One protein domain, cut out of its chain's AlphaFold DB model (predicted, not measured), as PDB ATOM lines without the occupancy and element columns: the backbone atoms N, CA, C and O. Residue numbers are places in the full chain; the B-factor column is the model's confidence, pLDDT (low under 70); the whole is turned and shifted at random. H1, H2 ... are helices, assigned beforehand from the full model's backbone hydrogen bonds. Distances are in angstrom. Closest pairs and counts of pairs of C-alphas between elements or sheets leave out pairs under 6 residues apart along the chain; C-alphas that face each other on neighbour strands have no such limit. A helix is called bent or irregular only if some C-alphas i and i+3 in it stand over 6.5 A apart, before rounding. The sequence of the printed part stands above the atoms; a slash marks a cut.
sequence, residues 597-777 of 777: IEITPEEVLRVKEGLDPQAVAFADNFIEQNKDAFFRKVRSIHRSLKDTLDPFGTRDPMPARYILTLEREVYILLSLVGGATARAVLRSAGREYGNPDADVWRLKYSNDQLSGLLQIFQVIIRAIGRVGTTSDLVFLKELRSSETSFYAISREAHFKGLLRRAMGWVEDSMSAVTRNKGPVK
ATOM      1  N   ILE A 597     -43.559 -11.461  12.143       77.69
ATOM      2  CA  ILE A 597     -43.151 -12.506  13.069       77.69
ATOM      3  C   ILE A 597     -43.666 -12.200  14.472       77.69
ATOM      4  O   ILE A 597     -43.446 -11.136  15.044       77.69
ATOM      5  N   GLU A 598     -44.345 -13.183  15.051       81.56
ATOM      6  CA  GLU A 598     -44.703 -13.198  16.476       81.56
ATOM      7  C   GLU A 598     -43.735 -14.064  17.304       81.56
ATOM      8  O   GLU A 598     -43.903 -14.204  18.516       81.56
ATOM      9  N   ILE A 599     -42.759 -14.682  16.630       87.19
ATOM     10  CA  ILE A 599     -41.805 -15.653  17.167       87.19
ATOM     11  C   ILE A 599     -40.521 -15.635  16.323       87.19
ATOM     12  O   ILE A 599     -40.592 -15.583  15.093       87.19
ATOM     13  N   THR A 600     -39.344 -15.692  16.949       89.81
ATOM     14  CA  THR A 600     -38.069 -15.730  16.214       89.81
ATOM     15  C   THR A 600     -37.925 -17.072  15.482       89.81
ATOM     16  O   THR A 600     -38.083 -18.111  16.129       89.81
ATOM     17  N   PRO A 601     -37.582 -17.125  14.177       88.69
ATOM     18  CA  PRO A 601     -37.372 -18.390  13.463       88.69
ATOM     19  C   PRO A 601     -36.257 -19.257  14.072       88.69
ATOM     20  O   PRO A 601     -35.215 -18.759  14.497       88.69
ATOM     21  N   GLU A 602     -36.416 -20.581  14.081       86.94
ATOM     22  CA  GLU A 602     -35.392 -21.472  14.654       86.94
ATOM     23  C   GLU A 602     -34.126 -21.585  13.788       86.94
ATOM     24  O   GLU A 602     -33.076 -22.061  14.234       86.94
ATOM     25  N   GLU A 603     -34.200 -21.193  12.521       85.81
ATOM     26  CA  GLU A 603     -33.081 -21.152  11.578       85.81
ATOM     27  C   GLU A 603     -31.957 -20.243  12.085       85.81
ATOM     28  O   GLU A 603     -30.788 -20.482  11.773       85.81
ATOM     29  N   VAL A 604     -32.291 -19.270  12.938       86.12
ATOM     30  CA  VAL A 604     -31.343 -18.355  13.580       86.12
ATOM     31  C   VAL A 604     -30.271 -19.108  14.372       86.12
ATOM     32  O   VAL A 604     -29.104 -18.718  14.358       86.12
ATOM     33  N   LEU A 605     -30.603 -20.267  14.949       85.75
ATOM     34  CA  LEU A 605     -29.651 -21.108  15.685       85.75
ATOM     35  C   LEU A 605     -28.487 -21.615  14.808       85.75
ATOM     36  O   LEU A 605     -27.420 -21.959  15.324       85.75
ATOM     37  N   ARG A 606     -28.659 -21.655  13.477       82.31
ATOM     38  CA  ARG A 606     -27.622 -22.098  12.525       82.31
ATOM     39  C   ARG A 606     -26.643 -20.989  12.134       82.31
ATOM     40  O   ARG A 606     -25.614 -21.276  11.526       82.31
ATOM     41  N   VAL A 607     -26.925 -19.735  12.479       74.56
ATOM     42  CA  VAL A 607     -26.115 -18.582  12.070       74.56
ATOM     43  C   VAL A 607     -24.812 -18.554  12.875       74.56
ATOM     44  O   VAL A 607     -24.824 -18.253  14.066       74.56
ATOM     45  N   LYS A 608     -23.671 -18.911  12.267       67.88
ATOM     46  CA  LYS A 608     -22.342 -18.828  12.916       67.88
ATOM     47  C   LYS A 608     -21.591 -17.540  12.561       67.88
ATOM     48  O   LYS A 608     -21.103 -16.866  13.455       67.88
ATOM     49  N   GLU A 609     -21.571 -17.157  11.288       68.88
ATOM     50  CA  GLU A 609     -20.820 -15.982  10.798       68.88
ATOM     51  C   GLU A 609     -21.652 -14.685  10.753       68.88
ATOM     52  O   GLU A 609     -21.119 -13.594  10.558       68.88
ATOM     53  N   GLY A 610     -22.969 -14.790  10.957       76.94
ATOM     54  CA  GLY A 610     -23.906 -13.663  10.907       76.94
ATOM     55  C   GLY A 610     -24.170 -12.975  12.248       76.94
ATOM     56  O   GLY A 610     -25.023 -12.090  12.290       76.94
ATOM     57  N   LEU A 611     -23.481 -13.363  13.327       88.12
ATOM     58  CA  LEU A 611     -23.547 -12.656  14.608       88.12
ATOM     59  C   LEU A 611     -22.575 -11.474  14.632       88.12
ATOM     60  O   LEU A 611     -21.498 -11.523  14.031       88.12
ATOM     61  N   ASP A 612     -22.963 -10.412  15.330       88.44
ATOM     62  CA  ASP A 612     -22.078  -9.307  15.677       88.44
ATOM     63  C   ASP A 612     -21.282  -9.672  16.946       88.44
ATOM     64  O   ASP A 612     -21.869  -9.759  18.029       88.44
ATOM     65  N   PRO A 613     -19.951  -9.880  16.852       88.44
ATOM     66  CA  PRO A 613     -19.142 -10.263  18.005       88.44
ATOM     67  C   PRO A 613     -19.173  -9.235  19.140       88.44
ATOM     68  O   PRO A 613     -19.081  -9.619  20.304       88.44
ATOM     69  N   GLN A 614     -19.304  -7.940  18.827       89.25
ATOM     70  CA  GLN A 614     -19.339  -6.894  19.849       89.25
ATOM     71  C   GLN A 614     -20.666  -6.908  20.609       89.25
ATOM     72  O   GLN A 614     -20.671  -6.755  21.829       89.25
ATOM     73  N   ALA A 615     -21.778  -7.130  19.905       90.38
ATOM     74  CA  ALA A 615     -23.096  -7.248  20.523       90.38
ATOM     75  C   ALA A 615     -23.198  -8.513  21.395       90.38
ATOM     76  O   ALA A 615     -23.695  -8.446  22.516       90.38
ATOM     77  N   VAL A 616     -22.659  -9.643  20.918       92.06
ATOM     78  CA  VAL A 616     -22.606 -10.906  21.673       92.06
ATOM     79  C   VAL A 616     -21.779 -10.759  22.949       92.06
ATOM     80  O   VAL A 616     -22.266 -11.089  24.026       92.06
ATOM     81  N   ALA A 617     -20.564 -10.207  22.854       89.94
ATOM     82  CA  ALA A 617     -19.711  -9.990  24.024       89.94
ATOM     83  C   ALA A 617     -20.338  -9.010  25.031       89.94
ATOM     84  O   ALA A 617     -20.160  -9.156  26.238       89.94
ATOM     85  N   PHE A 618     -21.075  -8.005  24.552       92.06
ATOM     86  CA  PHE A 618     -21.823  -7.104  25.423       92.06
ATOM     87  C   PHE A 618     -22.940  -7.836  26.181       92.06
ATOM     88  O   PHE A 618     -23.019  -7.706  27.400       92.06
ATOM     89  N   ALA A 619     -23.762  -8.628  25.485       94.31
ATOM     90  CA  ALA A 619     -24.849  -9.380  26.108       94.31
ATOM     91  C   ALA A 619     -24.346 -10.424  27.118       94.31
ATOM     92  O   ALA A 619     -24.935 -10.552  28.187       94.31
ATOM     93  N   ASP A 620     -23.251 -11.129  26.812       91.56
ATOM     94  CA  ASP A 620     -22.623 -12.097  27.725       91.56
ATOM     95  C   ASP A 620     -22.202 -11.416  29.033       91.56
ATOM     96  O   ASP A 620     -22.656 -11.787  30.116       91.56
ATOM     97  N   ASN A 621     -21.442 -10.321  28.930       83.44
ATOM     98  CA  ASN A 621     -21.027  -9.540  30.095       83.44
ATOM     99  C   ASN A 621     -22.220  -9.011  30.904       83.44
ATOM    100  O   ASN A 621     -22.189  -9.058  32.131       83.44
ATOM    101  N   PHE A 622     -23.272  -8.528  30.233       88.31
ATOM    102  CA  PHE A 622     -24.475  -8.042  30.905       88.31
ATOM    103  C   PHE A 622     -25.168  -9.156  31.703       88.31
ATOM    104  O   PHE A 622     -25.516  -8.956  32.868       88.31
ATOM    105  N   ILE A 623     -25.349 -10.337  31.100       90.62
ATOM    106  CA  ILE A 623     -26.010 -11.482  31.741       90.62
ATOM    107  C   ILE A 623     -25.181 -12.000  32.923       90.62
ATOM    108  O   ILE A 623     -25.749 -12.295  33.971       90.62
ATOM    109  N   GLU A 624     -23.853 -12.077  32.796       82.69
ATOM    110  CA  GLU A 624     -22.983 -12.512  33.898       82.69
ATOM    111  C   GLU A 624     -22.993 -11.520  35.073       82.69
ATOM    112  O   GLU A 624     -23.059 -11.938  36.229       82.69
ATOM    113  N   GLN A 625     -23.003 -10.210  34.802       77.50
ATOM    114  CA  GLN A 625     -23.107  -9.180  35.845       77.50
ATOM    115  C   GLN A 625     -24.461  -9.209  36.571       77.50
ATOM    116  O   GLN A 625     -24.524  -8.917  37.763       77.50
ATOM    117  N   ASN A 626     -25.532  -9.614  35.879       78.94
ATOM    118  CA  ASN A 626     -26.903  -9.642  36.397       78.94
ATOM    119  C   ASN A 626     -27.424 -11.069  36.662       78.94
ATOM    120  O   ASN A 626     -28.634 -11.304  36.665       78.94
ATOM    121  N   LYS A 627     -26.528 -12.037  36.903       82.12
ATOM    122  CA  LYS A 627     -26.834 -13.478  36.949       82.12
ATOM    123  C   LYS A 627     -28.009 -13.865  37.850       82.12
ATOM    124  O   LYS A 627     -28.877 -14.622  37.425       82.12
ATOM    125  N   ASP A 628     -28.051 -13.361  39.081       77.44
ATOM    126  CA  ASP A 628     -29.104 -13.722  40.040       77.44
ATOM    127  C   ASP A 628     -30.467 -13.121  39.652       77.44
ATOM    128  O   ASP A 628     -31.504 -13.761  39.831       77.44
ATOM    129  N   ALA A 629     -30.486 -11.909  39.087       80.00
ATOM    130  CA  ALA A 629     -31.701 -11.317  38.528       80.00
ATOM    131  C   ALA A 629     -32.175 -12.117  37.304       80.00
ATOM    132  O   ALA A 629     -33.345 -12.479  37.211       80.00
ATOM    133  N   PHE A 630     -31.247 -12.492  36.423       88.62
ATOM    134  CA  PHE A 630     -31.547 -13.290  35.241       88.62
ATOM    135  C   PHE A 630     -32.099 -14.681  35.604       88.62
ATOM    136  O   PHE A 630     -33.118 -15.104  35.064       88.62
ATOM    137  N   PHE A 631     -31.483 -15.386  36.560       85.75
ATOM    138  CA  PHE A 631     -31.961 -16.687  37.043       85.75
ATOM    139  C   PHE A 631     -33.365 -16.613  37.641       85.75
ATOM    140  O   PHE A 631     -34.207 -17.457  37.321       85.75
ATOM    141  N   ARG A 632     -33.635 -15.596  38.468       83.81
ATOM    142  CA  ARG A 632     -34.974 -15.370  39.021       83.81
ATOM    143  C   ARG A 632     -35.989 -15.101  37.918       83.81
ATOM    144  O   ARG A 632     -37.007 -15.781  37.895       83.81
ATOM    145  N   LYS A 633     -35.663 -14.252  36.937       92.38
ATOM    146  CA  LYS A 633     -36.536 -13.974  35.787       92.38
ATOM    147  C   LYS A 633     -36.891 -15.241  35.010       92.38
ATOM    148  O   LYS A 633     -38.068 -15.517  34.791       92.38
ATOM    149  N   VAL A 634     -35.899 -16.062  34.651       94.44
ATOM    150  CA  VAL A 634     -36.128 -17.338  33.943       94.44
ATOM    151  C   VAL A 634     -36.991 -18.293  34.770       94.44
ATOM    152  O   VAL A 634     -37.881 -18.951  34.233       94.44
ATOM    153  N   ARG A 635     -36.778 -18.349  36.088       88.44
ATOM    154  CA  ARG A 635     -37.604 -19.164  36.980       88.44
ATOM    155  C   ARG A 635     -39.039 -18.657  37.064       88.44
ATOM    156  O   ARG A 635     -39.946 -19.481  37.038       88.44
ATOM    157  N   SER A 636     -39.252 -17.350  37.186       87.31
ATOM    158  CA  SER A 636     -40.585 -16.742  37.226       87.31
ATOM    159  C   SER A 636     -41.356 -17.043  35.943       87.31
ATOM    160  O   SER A 636     -42.511 -17.456  36.012       87.31
ATOM    161  N   ILE A 637     -40.687 -16.965  34.786       93.06
ATOM    162  CA  ILE A 637     -41.245 -17.374  33.488       93.06
ATOM    163  C   ILE A 637     -41.647 -18.856  33.510       93.06
ATOM    164  O   ILE A 637     -42.785 -19.185  33.190       93.06
ATOM    165  N   HIS A 638     -40.751 -19.746  33.939       92.44
ATOM    166  CA  HIS A 638     -41.025 -21.185  33.954       92.44
ATOM    167  C   HIS A 638     -42.103 -21.593  34.976       92.44
ATOM    168  O   HIS A 638     -42.921 -22.473  34.718       92.44
ATOM    169  N   ARG A 639     -42.148 -20.940  36.144       86.75
ATOM    170  CA  ARG A 639     -43.233 -21.122  37.120       86.75
ATOM    171  C   ARG A 639     -44.559 -20.665  36.537       86.75
ATOM    172  O   ARG A 639     -45.514 -21.426  36.584       86.75
ATOM    173  N   SER A 640     -44.579 -19.491  35.904       87.56
ATOM    174  CA  SER A 640     -45.757 -19.012  35.187       87.56
ATOM    175  C   SER A 640     -46.206 -20.026  34.132       87.56
ATOM    176  O   SER A 640     -47.399 -20.289  34.037       87.56
ATOM    177  N   LEU A 641     -45.282 -20.685  33.415       90.12
ATOM    178  CA  LEU A 641     -45.634 -21.759  32.483       90.12
ATOM    179  C   LEU A 641     -46.329 -22.922  33.194       90.12
ATOM    180  O   LEU A 641     -47.422 -23.305  32.781       90.12
ATOM    181  N   LYS A 642     -45.724 -23.472  34.256       86.81
ATOM    182  CA  LYS A 642     -46.323 -24.578  35.024       86.81
ATOM    183  C   LYS A 642     -47.702 -24.190  35.566       86.81
ATOM    184  O   LYS A 642     -48.632 -24.969  35.401       86.81
ATOM    185  N   ASP A 643     -47.861 -22.971  36.081       84.00
ATOM    186  CA  ASP A 643     -49.145 -22.449  36.562       84.00
ATOM    187  C   ASP A 643     -50.184 -22.345  35.431       84.00
ATOM    188  O   ASP A 643     -51.365 -22.593  35.651       84.00
ATOM    189  N   THR A 644     -49.781 -22.025  34.194       85.50
ATOM    190  CA  THR A 644     -50.717 -22.062  33.052       85.50
ATOM    191  C   THR A 644     -51.084 -23.481  32.609       85.50
ATOM    192  O   THR A 644     -52.179 -23.693  32.088       85.50
ATOM    193  N   LEU A 645     -50.186 -24.455  32.798       85.75
ATOM    194  CA  LEU A 645     -50.413 -25.862  32.452       85.75
ATOM    195  C   LEU A 645     -51.192 -26.616  33.542       85.75
ATOM    196  O   LEU A 645     -51.858 -27.606  33.233       85.75
ATOM    197  N   ASP A 646     -51.147 -26.140  34.785       81.38
ATOM    198  CA  ASP A 646     -51.953 -26.625  35.906       81.38
ATOM    199  C   ASP A 646     -52.394 -25.467  36.828       81.38
ATOM    200  O   ASP A 646     -51.776 -25.204  37.860       81.38
ATOM    201  N   PRO A 647     -53.450 -24.725  36.446       71.62
ATOM    202  CA  PRO A 647     -53.914 -23.546  37.164       71.62
ATOM    203  C   PRO A 647     -54.437 -23.875  38.561       71.62
ATOM    204  O   PRO A 647     -55.452 -24.559  38.718       71.62
ATOM    205  N   PHE A 648     -53.808 -23.280  39.574       56.12
ATOM    206  CA  PHE A 648     -54.319 -23.206  40.941       56.12
ATOM    207  C   PHE A 648     -54.728 -21.754  41.263       56.12
ATOM    208  O   PHE A 648     -53.875 -20.884  41.424       56.12
ATOM    209  N   GLY A 649     -56.034 -21.477  41.383       55.75
ATOM    210  CA  GLY A 649     -56.570 -20.162  41.788       55.75
ATOM    211  C   GLY A 649     -57.251 -19.346  40.674       55.75
ATOM    212  O   GLY A 649     -57.586 -19.877  39.622       55.75
ATOM    213  N   THR A 650     -57.507 -18.057  40.948       43.81
ATOM    214  CA  THR A 650     -58.370 -17.146  40.156       43.81
ATOM    215  C   THR A 650     -57.645 -15.966  39.489       43.81
ATOM    216  O   THR A 650     -58.308 -15.050  39.007       43.81
ATOM    217  N   ARG A 651     -56.303 -15.929  39.452       49.28
ATOM    218  CA  ARG A 651     -55.604 -14.907  38.646       49.28
ATOM    219  C   ARG A 651     -55.875 -15.188  37.176       49.28
ATOM    220  O   ARG A 651     -55.663 -16.320  36.762       49.28
ATOM    221  N   ASP A 652     -56.307 -14.176  36.428       52.84
ATOM    222  CA  ASP A 652     -56.471 -14.260  34.976       52.84
ATOM    223  C   ASP A 652     -55.069 -14.419  34.354       52.84
ATOM    224  O   ASP A 652     -54.299 -13.451  34.312       52.84
ATOM    225  N   PRO A 653     -54.635 -15.648  34.020       62.72
ATOM    226  CA  PRO A 653     -53.246 -15.907  33.702       62.72
ATOM    227  C   PRO A 653     -52.978 -15.539  32.245       62.72
ATOM    228  O   PRO A 653     -53.814 -15.727  31.358       62.72
ATOM    229  N   MET A 654     -51.769 -15.050  31.971       80.00
ATOM    230  CA  MET A 654     -51.292 -14.880  30.601       80.00
ATOM    231  C   MET A 654     -51.473 -16.195  29.809       80.00
ATOM    232  O   MET A 654     -51.234 -17.263  30.369       80.00
ATOM    233  N   PRO A 655     -51.872 -16.177  28.521       85.31
ATOM    234  CA  PRO A 655     -52.149 -17.417  27.793       85.31
ATOM    235  C   PRO A 655     -50.933 -18.354  27.728       85.31
ATOM    236  O   PRO A 655     -49.838 -17.910  27.376       85.31
ATOM    237  N   ALA A 656     -51.130 -19.660  27.950       85.62
ATOM    238  CA  ALA A 656     -50.055 -20.667  27.953       85.62
ATOM    239  C   ALA A 656     -49.163 -20.606  26.697       85.62
ATOM    240  O   ALA A 656     -47.937 -20.628  26.783       85.62
ATOM    241  N   ARG A 657     -49.771 -20.430  25.514       86.94
ATOM    242  CA  ARG A 657     -49.050 -20.270  24.237       86.94
ATOM    243  C   ARG A 657     -48.064 -19.099  24.254       86.94
ATOM    244  O   ARG A 657     -47.000 -19.180  23.638       86.94
ATOM    245  N   TYR A 658     -48.421 -18.006  24.923       88.50
ATOM    246  CA  TYR A 658     -47.543 -16.854  25.050       88.50
ATOM    247  C   TYR A 658     -46.352 -17.187  25.951       88.50
ATOM    248  O   TYR A 658     -45.218 -16.967  25.532       88.50
ATOM    249  N   ILE A 659     -46.586 -17.767  27.134       92.12
ATOM    250  CA  ILE A 659     -45.501 -18.115  28.063       92.12
ATOM    251  C   ILE A 659     -44.549 -19.152  27.447       92.12
ATOM    252  O   ILE A 659     -43.336 -18.987  27.532       92.12
ATOM    253  N   LEU A 660     -45.072 -20.152  26.724       93.12
ATOM    254  CA  LEU A 660     -44.258 -21.103  25.951       93.12
ATOM    255  C   LEU A 660     -43.346 -20.392  24.944       93.12
ATOM    256  O   LEU A 660     -42.178 -20.741  24.786       93.12
ATOM    257  N   THR A 661     -43.880 -19.378  24.258       93.38
ATOM    258  CA  THR A 661     -43.109 -18.580  23.299       93.38
ATOM    259  C   THR A 661     -42.052 -17.746  24.020       93.38
ATOM    260  O   THR A 661     -40.909 -17.712  23.580       93.38
ATOM    261  N   LEU A 662     -42.400 -17.116  25.142       95.31
ATOM    262  CA  LEU A 662     -41.471 -16.346  25.962       95.31
ATOM    263  C   LEU A 662     -40.298 -17.207  26.452       95.31
ATOM    264  O   LEU A 662     -39.142 -16.847  26.233       95.31
ATOM    265  N   GLU A 663     -40.577 -18.365  27.054       96.31
ATOM    266  CA  GLU A 663     -39.534 -19.270  27.546       96.31
ATOM    267  C   GLU A 663     -38.652 -19.788  26.395       96.31
ATOM    268  O   GLU A 663     -37.430 -19.864  26.512       96.31
ATOM    269  N   ARG A 664     -39.246 -20.045  25.225       96.38
ATOM    270  CA  ARG A 664     -38.498 -20.380  24.007       96.38
ATOM    271  C   ARG A 664     -37.542 -19.260  23.573       96.38
ATOM    272  O   ARG A 664     -36.404 -19.557  23.211       96.38
ATOM    273  N   GLU A 665     -37.979 -17.999  23.586       96.94
ATOM    274  CA  GLU A 665     -37.131 -16.855  23.206       96.94
ATOM    275  C   GLU A 665     -35.946 -16.673  24.168       96.94
ATOM    276  O   GLU A 665     -34.853 -16.324  23.715       96.94
ATOM    277  N   VAL A 666     -36.100 -17.009  25.459       97.50
ATOM    278  CA  VAL A 666     -34.975 -17.050  26.416       97.50
ATOM    279  C   VAL A 666     -33.892 -18.001  25.905       97.50
ATOM    280  O   VAL A 666     -32.724 -17.623  25.797       97.50
ATOM    281  N   TYR A 667     -34.259 -19.231  25.542       97.31
ATOM    282  CA  TYR A 667     -33.286 -20.231  25.096       97.31
ATOM    283  C   TYR A 667     -32.661 -19.898  23.740       97.31
ATOM    284  O   TYR A 667     -31.478 -20.186  23.535       97.31
ATOM    285  N   ILE A 668     -33.405 -19.252  22.835       96.56
ATOM    286  CA  ILE A 668     -32.836 -18.730  21.587       96.56
ATOM    287  C   ILE A 668     -31.769 -17.687  21.895       96.56
ATOM    288  O   ILE A 668     -30.638 -17.855  21.436       96.56
ATOM    289  N   LEU A 669     -32.081 -16.667  22.698       96.56
ATOM    290  CA  LEU A 669     -31.120 -15.620  23.039       96.56
ATOM    291  C   LEU A 669     -29.845 -16.224  23.645       96.56
ATOM    292  O   LEU A 669     -28.743 -15.991  23.145       96.56
ATOM    293  N   LEU A 670     -29.994 -17.077  24.664       96.69
ATOM    294  CA  LEU A 670     -28.873 -17.717  25.362       96.69
ATOM    295  C   LEU A 670     -27.998 -18.577  24.442       96.69
ATOM    296  O   LEU A 670     -26.782 -18.645  24.624       96.69
ATOM    297  N   SER A 671     -28.586 -19.210  23.427       95.12
ATOM    298  CA  SER A 671     -27.830 -19.984  22.438       95.12
ATOM    299  C   SER A 671     -26.949 -19.117  21.528       95.12
ATOM    300  O   SER A 671     -25.936 -19.587  21.006       95.12
ATOM    301  N   LEU A 672     -27.337 -17.860  21.295       93.81
ATOM    302  CA  LEU A 672     -26.580 -16.931  20.460       93.81
ATOM    303  C   LEU A 672     -25.507 -16.211  21.268       93.81
ATOM    304  O   LEU A 672     -24.426 -15.971  20.730       93.81
ATOM    305  N   VAL A 673     -25.800 -15.911  22.535       93.69
ATOM    306  CA  VAL A 673     -24.877 -15.237  23.453       93.69
ATOM    307  C   VAL A 673     -23.765 -16.180  23.925       93.69
ATOM    308  O   VAL A 673     -22.589 -15.849  23.805       93.69
ATOM    309  N   GLY A 674     -24.106 -17.381  24.405       89.62
ATOM    310  CA  GLY A 674     -23.143 -18.248  25.092       89.62
ATOM    311  C   GLY A 674     -22.836 -17.764  26.515       89.62
ATOM    312  O   GLY A 674     -23.670 -17.112  27.130       89.62
ATOM    313  N   GLY A 675     -21.681 -18.144  27.070       87.00
ATOM    314  CA  GLY A 675     -21.301 -17.797  28.452       87.00
ATOM    315  C   GLY A 675     -21.502 -18.928  29.467       87.00
ATOM    316  O   GLY A 675     -21.903 -20.049  29.128       87.00
ATOM    317  N   ALA A 676     -21.158 -18.691  30.734       83.81
ATOM    318  CA  ALA A 676     -21.308 -19.689  31.797       83.81
ATOM    319  C   ALA A 676     -22.766 -19.776  32.268       83.81
ATOM    320  O   ALA A 676     -23.325 -20.871  32.370       83.81
ATOM    321  N   THR A 677     -23.394 -18.621  32.473       86.25
ATOM    322  CA  THR A 677     -24.783 -18.459  32.902       86.25
ATOM    323  C   THR A 677     -25.755 -19.002  31.854       86.25
ATOM    324  O   THR A 677     -26.631 -19.798  32.196       86.25
ATOM    325  N   ALA A 678     -25.543 -18.716  30.563       91.38
ATOM    326  CA  ALA A 678     -26.355 -19.295  29.488       91.38
ATOM    327  C   ALA A 678     -26.295 -20.828  29.454       91.38
ATOM    328  O   ALA A 678     -27.326 -21.495  29.356       91.38
ATOM    329  N   ARG A 679     -25.091 -21.407  29.569       89.56
ATOM    330  CA  ARG A 679     -24.910 -22.867  29.594       89.56
ATOM    331  C   ARG A 679     -25.591 -23.504  30.804       89.56
ATOM    332  O   ARG A 679     -26.177 -24.573  30.654       89.56
ATOM    333  N   ALA A 680     -25.532 -22.873  31.976       86.19
ATOM    334  CA  ALA A 680     -26.199 -23.366  33.181       86.19
ATOM    335  C   ALA A 680     -27.726 -23.441  33.002       86.19
ATOM    336  O   ALA A 680     -28.327 -24.486  33.274       86.19
ATOM    337  N   VAL A 681     -28.338 -22.384  32.456       91.38
ATOM    338  CA  VAL A 681     -29.781 -22.351  32.155       91.38
ATOM    339  C   VAL A 681     -30.149 -23.400  31.108       91.38
ATOM    340  O   VAL A 681     -31.038 -24.212  31.349       91.38
ATOM    341  N   LEU A 682     -29.436 -23.448  29.976       93.75
ATOM    342  CA  LEU A 682     -29.725 -24.388  28.888       93.75
ATOM    343  C   LEU A 682     -29.586 -25.854  29.317       93.75
ATOM    344  O   LEU A 682     -30.397 -26.684  28.917       93.75
ATOM    345  N   ARG A 683     -28.597 -26.188  30.155       88.88
ATOM    346  CA  ARG A 683     -28.447 -27.539  30.726       88.88
ATOM    347  C   ARG A 683     -29.599 -27.899  31.649       88.88
ATOM    348  O   ARG A 683     -30.102 -29.017  31.581       88.88
ATOM    349  N   SER A 684     -29.999 -26.969  32.510       87.81
ATOM    350  CA  SER A 684     -31.115 -27.179  33.434       87.81
ATOM    351  C   SER A 684     -32.422 -27.371  32.664       87.81
ATOM    352  O   SER A 684     -33.174 -28.296  32.956       87.81
ATOM    353  N   ALA A 685     -32.634 -26.587  31.604       92.12
ATOM    354  CA  ALA A 685     -33.794 -26.731  30.730       92.12
ATOM    355  C   ALA A 685     -33.733 -28.052  29.951       92.12
ATOM    356  O   ALA A 685     -34.733 -28.753  29.831       92.12
ATOM    357  N   GLY A 686     -32.545 -28.447  29.487       90.50
ATOM    358  CA  GLY A 686     -32.325 -29.728  28.818       90.50
ATOM    359  C   GLY A 686     -32.694 -30.919  29.691       90.50
ATOM    360  O   GLY A 686     -33.285 -31.868  29.190       90.50
ATOM    361  N   ARG A 687     -32.406 -30.867  30.994       88.31
ATOM    362  CA  ARG A 687     -32.793 -31.927  31.934       88.31
ATOM    363  C   ARG A 687     -34.301 -32.018  32.137       88.31
ATOM    364  O   ARG A 687     -34.807 -33.129  32.198       88.31
ATOM    365  N   GLU A 688     -34.998 -30.887  32.192       88.75
ATOM    366  CA  GLU A 688     -36.459 -30.863  32.336       88.75
ATOM    367  C   GLU A 688     -37.159 -31.362  31.076       88.75
ATOM    368  O   GLU A 688     -37.805 -32.405  31.060       88.75
ATOM    369  N   TYR A 689     -36.968 -30.651  29.966       92.00
ATOM    370  CA  TYR A 689     -37.657 -30.964  28.718       92.00
ATOM    371  C   TYR A 689     -37.132 -32.255  28.075       92.00
ATOM    372  O   TYR A 689     -37.853 -32.897  27.320       92.00
ATOM    373  N   GLY A 690     -35.898 -32.661  28.385       88.81
ATOM    374  CA  GLY A 690     -35.306 -33.932  27.966       88.81
ATOM    375  C   GLY A 690     -35.699 -35.135  28.826       88.81
ATOM    376  O   GLY A 690     -35.315 -36.259  28.492       88.81
ATOM    377  N   ASN A 691     -36.478 -34.933  29.889       87.69
ATOM    378  CA  ASN A 691     -37.009 -36.005  30.716       87.69
ATOM    379  C   ASN A 691     -38.499 -36.250  30.394       87.69
ATOM    380  O   ASN A 691     -39.337 -35.413  30.728       87.69
ATOM    381  N   PRO A 692     -38.874 -37.401  29.801       86.88
ATOM    382  CA  PRO A 692     -40.275 -37.721  29.505       86.88
ATOM    383  C   PRO A 692     -41.129 -37.960  30.765       86.88
ATOM    384  O   PRO A 692     -42.357 -38.068  30.678       86.88
ATOM    385  N   ASP A 693     -40.491 -38.065  31.935       83.62
ATOM    386  CA  ASP A 693     -41.146 -38.149  33.238       83.62
ATOM    387  C   ASP A 693     -41.376 -36.794  33.921       83.62
ATOM    388  O   ASP A 693     -42.054 -36.762  34.945       83.62
ATOM    389  N   ALA A 694     -40.863 -35.689  33.369       83.19
ATOM    390  CA  ALA A 694     -41.024 -34.362  33.958       83.19
ATOM    391  C   ALA A 694     -42.480 -33.867  33.949       83.19
ATOM    392  O   ALA A 694     -43.242 -34.140  33.015       83.19
ATOM    393  N   ASP A 695     -42.831 -33.070  34.965       83.56
ATOM    394  CA  ASP A 695     -44.177 -32.521  35.161       83.56
ATOM    395  C   ASP A 695     -44.690 -31.804  33.916       83.56
ATOM    396  O   ASP A 695     -45.837 -32.002  33.530       83.56
ATOM    397  N   VAL A 696     -43.846 -31.018  33.236       86.62
ATOM    398  CA  VAL A 696     -44.239 -30.236  32.050       86.62
ATOM    399  C   VAL A 696     -44.929 -31.067  30.965       86.62
ATOM    400  O   VAL A 696     -45.742 -30.524  30.222       86.62
ATOM    401  N   TRP A 697     -44.679 -32.378  30.892       89.69
ATOM    402  CA  TRP A 697     -45.328 -33.297  29.947       89.69
ATOM    403  C   TRP A 697     -46.646 -33.903  30.454       89.69
ATOM    404  O   TRP A 697     -47.368 -34.515  29.669       89.69
ATOM    405  N   ARG A 698     -46.948 -33.780  31.750       86.50
ATOM    406  CA  ARG A 698     -47.987 -34.537  32.472       86.50
ATOM    407  C   ARG A 698     -48.993 -33.673  33.231       86.50
ATOM    408  O   ARG A 698     -49.972 -34.218  33.737       86.50
ATOM    409  N   LEU A 699     -48.764 -32.364  33.320       85.25
ATOM    410  CA  LEU A 699     -49.708 -31.420  33.915       85.25
ATOM    411  C   LEU A 699     -51.039 -31.410  33.148       85.25
ATOM    412  O   LEU A 699     -51.129 -31.814  31.985       85.25
ATOM    413  N   LYS A 700     -52.092 -30.943  33.824       84.44
ATOM    414  CA  LYS A 700     -53.491 -31.049  33.389       84.44
ATOM    415  C   LYS A 700     -53.728 -30.621  31.935       84.44
ATOM    416  O   LYS A 700     -54.442 -31.314  31.215       84.44
ATOM    417  N   TYR A 701     -53.116 -29.517  31.509       87.12
ATOM    418  CA  TYR A 701     -53.250 -28.960  30.159       87.12
ATOM    419  C   TYR A 701     -52.002 -29.162  29.281       87.12
ATOM    420  O   TYR A 701     -51.912 -28.597  28.190       87.12
ATOM    421  N   SER A 702     -51.042 -29.999  29.697       89.00
ATOM    422  CA  SER A 702     -49.851 -30.315  28.893       89.00
ATOM    423  C   SER A 702     -50.199 -30.956  27.553       89.00
ATOM    424  O   SER A 702     -49.563 -30.642  26.546       89.00
ATOM    425  N   ASN A 703     -51.234 -31.804  27.514       87.56
ATOM    426  CA  ASN A 703     -51.690 -32.457  26.283       87.56
ATOM    427  C   ASN A 703     -52.099 -31.444  25.201       87.56
ATOM    428  O   ASN A 703     -51.734 -31.609  24.037       87.56
ATOM    429  N   ASP A 704     -52.750 -30.349  25.596       87.88
ATOM    430  CA  ASP A 704     -53.184 -29.290  24.677       87.88
ATOM    431  C   ASP A 704     -52.004 -28.458  24.143       87.88
ATOM    432  O   ASP A 704     -52.122 -27.758  23.136       87.88
ATOM    433  N   GLN A 705     -50.847 -28.534  24.808       91.81
ATOM    434  CA  GLN A 705     -49.658 -27.733  24.519       91.81
ATOM    435  C   GLN A 705     -48.444 -28.559  24.060       91.81
ATOM    436  O   GLN A 705     -47.355 -28.001  23.896       91.81
ATOM    437  N   LEU A 706     -48.604 -29.859  23.768       91.19
ATOM    438  CA  LEU A 706     -47.496 -30.756  23.393       91.19
ATOM    439  C   LEU A 706     -46.651 -30.233  22.227       91.19
ATOM    440  O   LEU A 706     -45.432 -30.403  22.215       91.19
ATOM    441  N   SER A 707     -47.282 -29.579  21.250       90.44
ATOM    442  CA  SER A 707     -46.560 -28.989  20.116       90.44
ATOM    443  C   SER A 707     -45.624 -27.857  20.556       90.44
ATOM    444  O   SER A 707     -44.504 -27.772  20.057       90.44
ATOM    445  N   GLY A 708     -46.053 -27.010  21.497       90.88
ATOM    446  CA  GLY A 708     -45.228 -25.930  22.043       90.88
ATOM    447  C   GLY A 708     -44.101 -26.453  22.934       90.88
ATOM    448  O   GLY A 708     -42.956 -26.028  22.793       90.88
ATOM    449  N   LEU A 709     -44.393 -27.450  23.774       94.12
ATOM    450  CA  LEU A 709     -43.394 -28.116  24.619       94.12
ATOM    451  C   LEU A 709     -42.304 -28.805  23.782       94.12
ATOM    452  O   LEU A 709     -41.114 -28.666  24.066       94.12
ATOM    453  N   LEU A 710     -42.681 -29.482  22.689       92.38
ATOM    454  CA  LEU A 710     -41.718 -30.073  21.752       92.38
ATOM    455  C   LEU A 710     -40.872 -29.024  21.022       92.38
ATOM    456  O   LEU A 710     -39.699 -29.284  20.752       92.38
ATOM    457  N   GLN A 711     -41.427 -27.850  20.707       92.62
ATOM    458  CA  GLN A 711     -40.644 -26.758  20.117       92.62
ATOM    459  C   GLN A 711     -39.585 -26.236  21.090       92.62
ATOM    460  O   GLN A 711     -38.437 -26.050  20.689       92.62
ATOM    461  N   ILE A 712     -39.930 -26.057  22.370       95.00
ATOM    462  CA  ILE A 712     -38.957 -25.693  23.410       95.00
ATOM    463  C   ILE A 712     -37.858 -26.756  23.499       95.00
ATOM    464  O   ILE A 712     -36.674 -26.429  23.403       95.00
ATOM    465  N   PHE A 713     -38.242 -28.030  23.595       94.62
ATOM    466  CA  PHE A 713     -37.302 -29.148  23.647       94.62
ATOM    467  C   PHE A 713     -36.336 -29.161  22.448       94.62
ATOM    468  O   PHE A 713     -35.117 -29.250  22.619       94.62
ATOM    469  N   GLN A 714     -36.859 -28.987  21.231       93.69
ATOM    470  CA  GLN A 714     -36.063 -28.900  20.008       93.69
ATOM    471  C   GLN A 714     -35.082 -27.718  20.030       93.69
ATOM    472  O   GLN A 714     -33.914 -27.882  19.663       93.69
ATOM    473  N   VAL A 715     -35.526 -26.533  20.466       95.38
ATOM    474  CA  VAL A 715     -34.663 -25.350  20.599       95.38
ATOM    475  C   VAL A 715     -33.536 -25.611  21.596       95.38
ATOM    476  O   VAL A 715     -32.385 -25.311  21.283       95.38
ATOM    477  N   ILE A 716     -33.824 -26.234  22.743       95.06
ATOM    478  CA  ILE A 716     -32.821 -26.537  23.773       95.06
ATOM    479  C   ILE A 716     -31.753 -27.506  23.254       95.06
ATOM    480  O   ILE A 716     -30.563 -27.234  23.410       95.06
ATOM    481  N   ILE A 717     -32.139 -28.605  22.589       93.81
ATOM    482  CA  ILE A 717     -31.174 -29.565  22.018       93.81
ATOM    483  C   ILE A 717     -30.220 -28.856  21.057       93.81
ATOM    484  O   ILE A 717     -29.001 -29.051  21.111       93.81
ATOM    485  N   ARG A 718     -30.767 -28.016  20.176       93.56
ATOM    486  CA  ARG A 718     -29.991 -27.267  19.183       93.56
ATOM    487  C   ARG A 718     -29.114 -26.202  19.844       93.56
ATOM    488  O   ARG A 718     -27.974 -26.007  19.422       93.56
ATOM    489  N   ALA A 719     -29.607 -25.553  20.895       93.56
ATOM    490  CA  ALA A 719     -28.857 -24.588  21.689       93.56
ATOM    491  C   ALA A 719     -27.660 -25.244  22.394       93.56
ATOM    492  O   ALA A 719     -26.539 -24.747  22.275       93.56
ATOM    493  N   ILE A 720     -27.849 -26.403  23.036       92.56
ATOM    494  CA  ILE A 720     -26.760 -27.186  23.644       92.56
ATOM    495  C   ILE A 720     -25.750 -27.620  22.577       92.56
ATOM    496  O   ILE A 720     -24.548 -27.492  22.791       92.56
ATOM    497  N   GLY A 721     -26.204 -28.052  21.397       91.31
ATOM    498  CA  GLY A 721     -25.318 -28.357  20.269       91.31
ATOM    499  C   GLY A 721     -24.415 -27.188  19.862       91.31
ATOM    500  O   GLY A 721     -23.285 -27.381  19.413       91.31
ATOM    501  N   ARG A 722     -24.912 -25.960  20.031       90.44
ATOM    502  CA  ARG A 722     -24.223 -24.731  19.647       90.44
ATOM    503  C   ARG A 722     -23.222 -24.250  20.695       90.44
ATOM    504  O   ARG A 722     -22.085 -23.976  20.321       90.44
ATOM    505  N   VAL A 723     -23.637 -24.129  21.959       89.62
ATOM    506  CA  VAL A 723     -22.825 -23.514  23.034       89.62
ATOM    507  C   VAL A 723     -22.274 -24.516  24.051       89.62
ATOM    508  O   VAL A 723     -21.500 -24.142  24.929       89.62
ATOM    509  N   GLY A 724     -22.678 -25.781  23.962       86.56
ATOM    510  CA  GLY A 724     -22.260 -26.841  24.873       86.56
ATOM    511  C   GLY A 724     -20.782 -27.208  24.751       86.56
ATOM    512  O   GLY A 724     -20.116 -26.953  23.744       86.56
ATOM    513  N   THR A 725     -20.279 -27.838  25.806       86.00
ATOM    514  CA  THR A 725     -18.915 -28.361  25.931       86.00
ATOM    515  C   THR A 725     -18.912 -29.883  25.949       86.00
ATOM    516  O   THR A 725     -19.953 -30.519  26.054       86.00
ATOM    517  N   THR A 726     -17.735 -30.504  25.903       84.81
ATOM    518  CA  THR A 726     -17.590 -31.972  25.921       84.81
ATOM    519  C   THR A 726     -18.288 -32.652  27.103       84.81
ATOM    520  O   THR A 726     -18.776 -33.769  26.953       84.81
ATOM    521  N   SER A 727     -18.412 -31.972  28.247       83.25
ATOM    522  CA  SER A 727     -19.202 -32.433  29.398       83.25
ATOM    523  C   SER A 727     -20.684 -32.689  29.079       83.25
ATOM    524  O   SER A 727     -21.315 -33.501  29.746       83.25
ATOM    525  N   ASP A 728     -21.244 -32.029  28.059       86.94
ATOM    526  CA  ASP A 728     -22.651 -32.159  27.649       86.94
ATOM    527  C   ASP A 728     -22.923 -33.403  26.798       86.94
ATOM    528  O   ASP A 728     -24.077 -33.784  26.606       86.94
ATOM    529  N   LEU A 729     -21.876 -34.081  26.315       87.69
ATOM    530  CA  LEU A 729     -22.023 -35.306  25.526       87.69
ATOM    531  C   LEU A 729     -22.659 -36.445  26.325       87.69
ATOM    532  O   LEU A 729     -23.326 -37.289  25.734       87.69
ATOM    533  N   VAL A 730     -22.446 -36.486  27.644       86.44
ATOM    534  CA  VAL A 730     -23.072 -37.490  28.520       86.44
ATOM    535  C   VAL A 730     -24.587 -37.308  28.504       86.44
ATOM    536  O   VAL A 730     -25.307 -38.234  28.143       86.44
ATOM    537  N   PHE A 731     -25.049 -36.083  28.761       86.06
ATOM    538  CA  PHE A 731     -26.466 -35.730  28.735       86.06
ATOM    539  C   PHE A 731     -27.117 -36.006  27.367       86.06
ATOM    540  O   PHE A 731     -28.186 -36.605  27.304       86.06
ATOM    541  N   LEU A 732     -26.472 -35.628  26.255       89.38
ATOM    542  CA  LEU A 732     -27.039 -35.864  24.919       89.38
ATOM    543  C   LEU A 732     -27.170 -37.363  24.587       89.38
ATOM    544  O   LEU A 732     -28.135 -37.766  23.940       89.38
ATOM    545  N   LYS A 733     -26.238 -38.202  25.057       88.56
ATOM    546  CA  LYS A 733     -26.327 -39.665  24.900       88.56
ATOM    547  C   LYS A 733     -27.457 -40.263  25.733       88.56
ATOM    548  O   LYS A 733     -28.183 -41.122  25.238       88.56
ATOM    549  N   GLU A 734     -27.617 -39.804  26.972       86.56
ATOM    550  CA  GLU A 734     -28.736 -40.204  27.832       86.56
ATOM    551  C   GLU A 734     -30.075 -39.831  27.183       86.56
ATOM    552  O   GLU A 734     -30.962 -40.676  27.066       86.56
ATOM    553  N   LEU A 735     -30.182 -38.615  26.644       87.81
ATOM    554  CA  LEU A 735     -31.367 -38.155  25.925       87.81
ATOM    555  C   LEU A 735     -31.685 -39.014  24.695       87.81
ATOM    556  O   LEU A 735     -32.841 -39.324  24.419       87.81
ATOM    557  N   ARG A 736     -30.657 -39.443  23.956       87.56
ATOM    558  CA  ARG A 736     -30.844 -40.347  22.818       87.56
ATOM    559  C   ARG A 736     -31.423 -41.692  23.255       87.56
ATOM    560  O   ARG A 736     -32.276 -42.246  22.567       87.56
ATOM    561  N   SER A 737     -30.986 -42.199  24.407       85.94
ATOM    562  CA  SER A 737     -31.465 -43.472  24.952       85.94
ATOM    563  C   SER A 737     -32.908 -43.425  25.476       85.94
ATOM    564  O   SER A 737     -33.551 -44.469  25.553       85.94
ATOM    565  N   SER A 738     -33.450 -42.236  25.774       85.69
ATOM    566  CA  SER A 738     -34.824 -42.060  26.262       85.69
ATOM    567  C   SER A 738     -35.871 -41.887  25.149       85.69
ATOM    568  O   SER A 738     -37.056 -41.718  25.446       85.69
ATOM    569  N   GLU A 739     -35.483 -41.982  23.868       87.19
ATOM    570  CA  GLU A 739     -36.376 -41.778  22.716       87.19
ATOM    571  C   GLU A 739     -37.661 -42.625  22.796       87.19
ATOM    572  O   GLU A 739     -38.760 -42.115  22.567       87.19
ATOM    573  N   THR A 740     -37.557 -43.904  23.176       87.31
ATOM    574  CA  THR A 740     -38.722 -44.797  23.303       87.31
ATOM    575  C   THR A 740     -39.714 -44.318  24.366       87.31
ATOM    576  O   THR A 740     -40.923 -44.395  24.145       87.31
ATOM    577  N   SER A 741     -39.226 -43.771  25.479       87.94
ATOM    578  CA  SER A 741     -40.063 -43.241  26.559       87.94
ATOM    579  C   SER A 741     -40.825 -41.985  26.127       87.94
ATOM    580  O   SER A 741     -41.996 -41.833  26.464       87.94
ATOM    581  N   PHE A 742     -40.229 -41.126  25.296       87.44
ATOM    582  CA  PHE A 742     -40.939 -39.975  24.730       87.44
ATOM    583  C   PHE A 742     -42.092 -40.378  23.801       87.44
ATOM    584  O   PHE A 742     -43.151 -39.755  23.825       87.44
ATOM    585  N   TYR A 743     -41.938 -41.449  23.013       89.19
ATOM    586  CA  TYR A 743     -43.028 -41.956  22.167       89.19
ATOM    587  C   TYR A 743     -44.230 -42.481  22.968       89.19
ATOM    588  O   TYR A 743     -45.302 -42.662  22.383       89.19
ATOM    589  N   ALA A 744     -44.069 -42.723  24.273       89.00
ATOM    590  CA  ALA A 744     -45.150 -43.134  25.161       89.00
ATOM    591  C   ALA A 744     -46.019 -41.959  25.651       89.00
ATOM    592  O   ALA A 744     -47.151 -42.204  26.062       89.00
ATOM    593  N   ILE A 745     -45.538 -40.708  25.565       87.25
ATOM    594  CA  ILE A 745     -46.256 -39.510  26.045       87.25
ATOM    595  C   ILE A 745     -47.567 -39.295  25.280       87.25
ATOM    596  O   ILE A 745     -48.596 -39.003  25.880       87.25
ATOM    597  N   SER A 746     -47.559 -39.470  23.954       86.50
ATOM    598  CA  SER A 746     -48.764 -39.329  23.133       86.50
ATOM    599  C   SER A 746     -48.808 -40.330  21.982       86.50
ATOM    600  O   SER A 746     -47.804 -40.673  21.348       86.50
ATOM    601  N   ARG A 747     -50.023 -40.804  21.684       85.31
ATOM    602  CA  ARG A 747     -50.298 -41.707  20.557       85.31
ATOM    603  C   ARG A 747     -50.507 -40.962  19.238       85.31
ATOM    604  O   ARG A 747     -50.529 -41.617  18.196       85.31
ATOM    605  N   GLU A 748     -50.621 -39.637  19.268       87.69
ATOM    606  CA  GLU A 748     -50.906 -38.822  18.089       87.69
ATOM    607  C   GLU A 748     -49.793 -38.895  17.040       87.69
ATOM    608  O   GLU A 748     -48.615 -38.669  17.325       87.69
ATOM    609  N   ALA A 749     -50.168 -39.156  15.786       86.81
ATOM    610  CA  ALA A 749     -49.216 -39.249  14.681       86.81
ATOM    611  C   ALA A 749     -48.430 -37.940  14.472       86.81
ATOM    612  O   ALA A 749     -47.232 -37.979  14.181       86.81
ATOM    613  N   HIS A 750     -49.087 -36.793  14.672       85.00
ATOM    614  CA  HIS A 750     -48.466 -35.473  14.569       85.00
ATOM    615  C   HIS A 750     -47.358 -35.277  15.617       85.00
ATOM    616  O   HIS A 750     -46.227 -34.940  15.254       85.00
ATOM    617  N   PHE A 751     -47.638 -35.584  16.889       87.75
ATOM    618  CA  PHE A 751     -46.651 -35.554  17.973       87.75
ATOM    619  C   PHE A 751     -45.451 -36.458  17.670       87.75
ATOM    620  O   PHE A 751     -44.307 -36.012  17.721       87.75
ATOM    621  N   LYS A 752     -45.698 -37.711  17.264       89.38
ATOM    622  CA  LYS A 752     -44.629 -38.664  16.921       89.38
ATOM    623  C   LYS A 752     -43.750 -38.171  15.769       89.38
ATOM    624  O   LYS A 752     -42.537 -38.375  15.788       89.38
ATOM    625  N   GLY A 753     -44.346 -37.513  14.774       88.12
ATOM    626  CA  GLY A 753     -43.616 -36.893  13.668       88.12
ATOM    627  C   GLY A 753     -42.734 -35.719  14.110       88.12
ATOM    628  O   GLY A 753     -41.600 -35.596  13.643       88.12
ATOM    629  N   LEU A 754     -43.220 -34.869  15.020       86.75
ATOM    630  CA  LEU A 754     -42.438 -33.777  15.614       86.75
ATOM    631  C   LEU A 754     -41.299 -34.301  16.494       86.75
ATOM    632  O   LEU A 754     -40.156 -33.886  16.313       86.75
ATOM    633  N   LEU A 755     -41.584 -35.260  17.374       90.44
ATOM    634  CA  LEU A 755     -40.598 -35.878  18.255       90.44
ATOM    635  C   LEU A 755     -39.457 -36.531  17.466       90.44
ATOM    636  O   LEU A 755     -38.294 -36.313  17.792       90.44
ATOM    637  N   ARG A 756     -39.763 -37.265  16.387       90.25
ATOM    638  CA  ARG A 756     -38.734 -37.852  15.511       90.25
ATOM    639  C   ARG A 756     -37.782 -36.790  14.956       90.25
ATOM    640  O   ARG A 756     -36.578 -37.020  14.889       90.25
ATOM    641  N   ARG A 757     -38.313 -35.627  14.559       87.06
ATOM    642  CA  ARG A 757     -37.495 -34.498  14.084       87.06
ATOM    643  C   ARG A 757     -36.648 -33.907  15.209       87.06
ATOM    644  O   ARG A 757     -35.462 -33.685  14.991       87.06
ATOM    645  N   ALA A 758     -37.224 -33.703  16.394       87.81
ATOM    646  CA  ALA A 758     -36.498 -33.224  17.570       87.81
ATOM    647  C   ALA A 758     -35.343 -34.171  17.951       87.81
ATOM    648  O   ALA A 758     -34.215 -33.725  18.134       87.81
ATOM    649  N   MET A 759     -35.596 -35.482  17.969       89.12
ATOM    650  CA  MET A 759     -34.599 -36.515  18.272       89.12
ATOM    651  C   MET A 759     -33.487 -36.604  17.222       89.12
ATOM    652  O   MET A 759     -32.338 -36.860  17.574       89.12
ATOM    653  N   GLY A 760     -33.790 -36.323  15.950       87.81
ATOM    654  CA  GLY A 760     -32.773 -36.203  14.900       87.81
ATOM    655  C   GLY A 760     -31.724 -35.122  15.194       87.81
ATOM    656  O   GLY A 760     -30.549 -35.316  14.894       87.81
ATOM    657  N   TRP A 761     -32.110 -34.027  15.863       90.06
ATOM    658  CA  TRP A 761     -31.178 -32.958  16.241       90.06
ATOM    659  C   TRP A 761     -30.180 -33.362  17.330       90.06
ATOM    660  O   TRP A 761     -29.152 -32.703  17.467       90.06
ATOM    661  N   VAL A 762     -30.440 -34.423  18.100       90.56
ATOM    662  CA  VAL A 762     -29.539 -34.864  19.179       90.56
ATOM    663  C   VAL A 762     -28.187 -35.301  18.610       90.56
ATOM    664  O   VAL A 762     -27.145 -34.868  19.106       90.56
ATOM    665  N   GLU A 763     -28.191 -36.077  17.526       87.81
ATOM    666  CA  GLU A 763     -26.971 -36.551  16.852       87.81
ATOM    667  C   GLU A 763     -26.173 -35.396  16.227       87.81
ATOM    668  O   GLU A 763     -24.942 -35.314  16.355       87.81
ATOM    669  N   ASP A 764     -26.880 -34.452  15.604       89.06
ATOM    670  CA  ASP A 764     -26.285 -33.238  15.046       89.06
ATOM    671  C   ASP A 764     -25.622 -32.395  16.144       89.06
ATOM    672  O   ASP A 764     -24.492 -31.920  15.975       89.06
ATOM    673  N   SER A 765     -26.291 -32.255  17.294       91.19
ATOM    674  CA  SER A 765     -25.775 -31.548  18.467       91.19
ATOM    675  C   SER A 765     -24.566 -32.252  19.084       91.19
ATOM    676  O   SER A 765     -23.575 -31.586  19.385       91.19
ATOM    677  N   MET A 766     -24.569 -33.584  19.204       90.69
ATOM    678  CA  MET A 766     -23.402 -34.355  19.665       90.69
ATOM    679  C   MET A 766     -22.191 -34.140  18.749       90.69
ATOM    680  O   MET A 766     -21.068 -33.899  19.211       90.69
ATOM    681  N   SER A 767     -22.427 -34.162  17.437       89.00
ATOM    682  CA  SER A 767     -21.403 -33.907  16.423       89.00
ATOM    683  C   SER A 767     -20.892 -32.463  16.466       89.00
ATOM    684  O   SER A 767     -19.712 -32.207  16.221       89.00
ATOM    685  N   ALA A 768     -21.757 -31.490  16.756       87.56
ATOM    686  CA  ALA A 768     -21.383 -30.085  16.897       87.56
ATOM    687  C   ALA A 768     -20.540 -29.832  18.159       87.56
ATOM    688  O   ALA A 768     -19.457 -29.259  18.049       87.56
ATOM    689  N   VAL A 769     -20.956 -30.351  19.319       87.75
ATOM    690  CA  VAL A 769     -20.209 -30.248  20.587       87.75
ATOM    691  C   VAL A 769     -18.820 -30.877  20.469       87.75
ATOM    692  O   VAL A 769     -17.834 -30.310  20.933       87.75
ATOM    693  N   THR A 770     -18.711 -32.018  19.783       85.12
ATOM    694  CA  THR A 770     -17.420 -32.686  19.547       85.12
ATOM    695  C   THR A 770     -16.486 -31.852  18.659       85.12
ATOM    696  O   THR A 770     -15.267 -31.888  18.839       85.12
ATOM    697  N   ARG A 771     -17.046 -31.080  17.715       79.12
ATOM    698  CA  ARG A 771     -16.304 -30.175  16.819       79.12
ATOM    699  C   ARG A 771     -15.941 -28.838  17.465       79.12
ATOM    700  O   ARG A 771     -14.955 -28.241  17.052       79.12
ATOM    701  N   ASN A 772     -16.659 -28.398  18.498       68.19
ATOM    702  CA  ASN A 772     -16.388 -27.166  19.253       68.19
ATOM    703  C   ASN A 772     -15.108 -27.229  20.127       68.19
ATOM    704  O   ASN A 772     -14.955 -26.439  21.057       68.19
ATOM    705  N   LYS A 773     -14.160 -28.135  19.837       48.22
ATOM    706  CA  LYS A 773     -12.810 -28.145  20.422       48.22
ATOM    707  C   LYS A 773     -12.043 -26.878  20.001       48.22
ATOM    708  O   LYS A 773     -11.275 -26.900  19.045       48.22
ATOM    709  N   GLY A 774     -12.259 -25.769  20.703       37.19
ATOM    710  CA  GLY A 774     -11.305 -24.657  20.760       37.19
ATOM    711  C   GLY A 774     -10.064 -25.061  21.570       37.19
ATOM    712  O   GLY A 774     -10.152 -25.998  22.367       37.19
ATOM    713  N   PRO A 775      -8.901 -24.422  21.349       27.41
ATOM    714  CA  PRO A 775      -7.620 -24.899  21.854       27.41
ATOM    715  C   PRO A 775      -7.590 -24.862  23.381       27.41
ATOM    716  O   PRO A 775      -8.111 -23.933  23.996       27.41
ATOM    717  N   VAL A 776      -6.932 -25.857  23.977       30.12
ATOM    718  CA  VAL A 776      -6.479 -25.794  25.368       30.12
ATOM    719  C   VAL A 776      -5.634 -24.523  25.509       30.12
ATOM    720  O   VAL A 776      -4.612 -24.390  24.832       30.12
ATOM    721  N   LYS A 777      -6.096 -23.578  26.327       26.05
ATOM    722  CA  LYS A 777      -5.299 -22.467  26.843       26.05
ATOM    723  C   LYS A 777      -5.299 -22.540  28.354       26.05
ATOM    724  O   LYS A 777      -6.407 -22.708  28.908       26.05
TER     725      LYS A 777
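Overview. This is residues 597 to 777 of the 777 residues of an uncharacterized protein of Desulfatibacillum alkenivorans DSM 16219 (UniProt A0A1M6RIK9). Six helices make an up-and-down bundle in two layers: H4, H6 and H9 lie side by side in one row and run the same way, and H3, H5 and H7 form a more loosely spaced row over them, running back. The short H1 packs on the other side of H4 and H6, H2 crosses one end of the bundle beside H4 and H5, and a tail, residues 772 to 777, leads away beyond H9. The printed part has 181 residues with nine named helices, H1 to H9 in chain order, and no named strand: the class is all helix. It is compact, with a radius of gyration of the C-alphas of 16.5 A, and spans 51 by 36 by 29 A.

Along the chain. H1 is residues 602 to 606, beginning at C-alpha 602 (-35.392, -21.472, 14.654). H2 is residues 613 to 625, 18.3 A long, and H3 residues 627 to 645, 27.0 A. H4, residues 656 to 673, measures 26.1 A, and H5, residues 676 to 689, 20.1 A. H6, residues 703 to 723, begins at C-alpha 703 (-51.690, -32.457, 26.283) and measures 30.4 A; it is irregular, with C-alphas 704 and 707 8.0 A apart, and has a kink of 25 degrees near residue 710. H7 is residues 728 to 737, H8 residues 739 to 742. H9, residues 749 to 771, is the longest at 34.2 A and ends at C-alpha 771 (-16.304, -30.175, 16.819).

Arrangement. H4 is the hub, touching five helices. It touches H6 at a shallow tilt of 4 degrees, the same way; the closest C-alphas, of Ser 671 and Ala 719, are 4.8 A apart. H6 touches H9 at 12 degrees, shallow and the same way, closest at Gly 721 and Ser 765, C-alphas 3.7 A apart. H3 and H4 form a helical hairpin at a shallow tilt of 29 degrees, with the C-alphas of Thr 644 and Ala 656 closest, 5.3 A apart. H5 touches H6, opposite ways, at a tilt of 37 degrees, only just steep, closest at Tyr 689 and Phe 713, C-alphas 5.4 A apart. H7 touches H9, opposite ways, at a shallow tilt of 31 degrees; the closest C-alphas, of Leu 729 and Met 766, are 6.1 A apart. H2 touches H4 with residues 616 to 620 alone, at a steep tilt of 67 degrees; the C-alphas of Val 616 and Val 673 are closest, 5.2 A apart. H1 touches H4 and H6; its Leu 605 has its C-alpha 7.0 A from those of Leu 672 and Ala 719, the closest pairs. H8 is close to H9 but not clearly touching. Every O i to N i+4 pair is within hydrogen-bond range in H2, H3, H4, H5 and H7; it is 15 of 17 in H6, 16 of 19 in H9 and 0 of 1 in H1, where 2 of 2 O i to N i+3 pairs are, and H8 is too short for such a pair.

Size, cuts and confidence. The farthest C-alphas, of Thr 650 and Lys 777, are 55.0 A apart. The printed part has no cut and ends at the chain's last residue, 777. The link from H5 to H6, residues 690 to 702, is long. Mean pLDDT of the printed part is 85.4; residues 608 to 609, 648 to 653 and 772 to 777 are under 70.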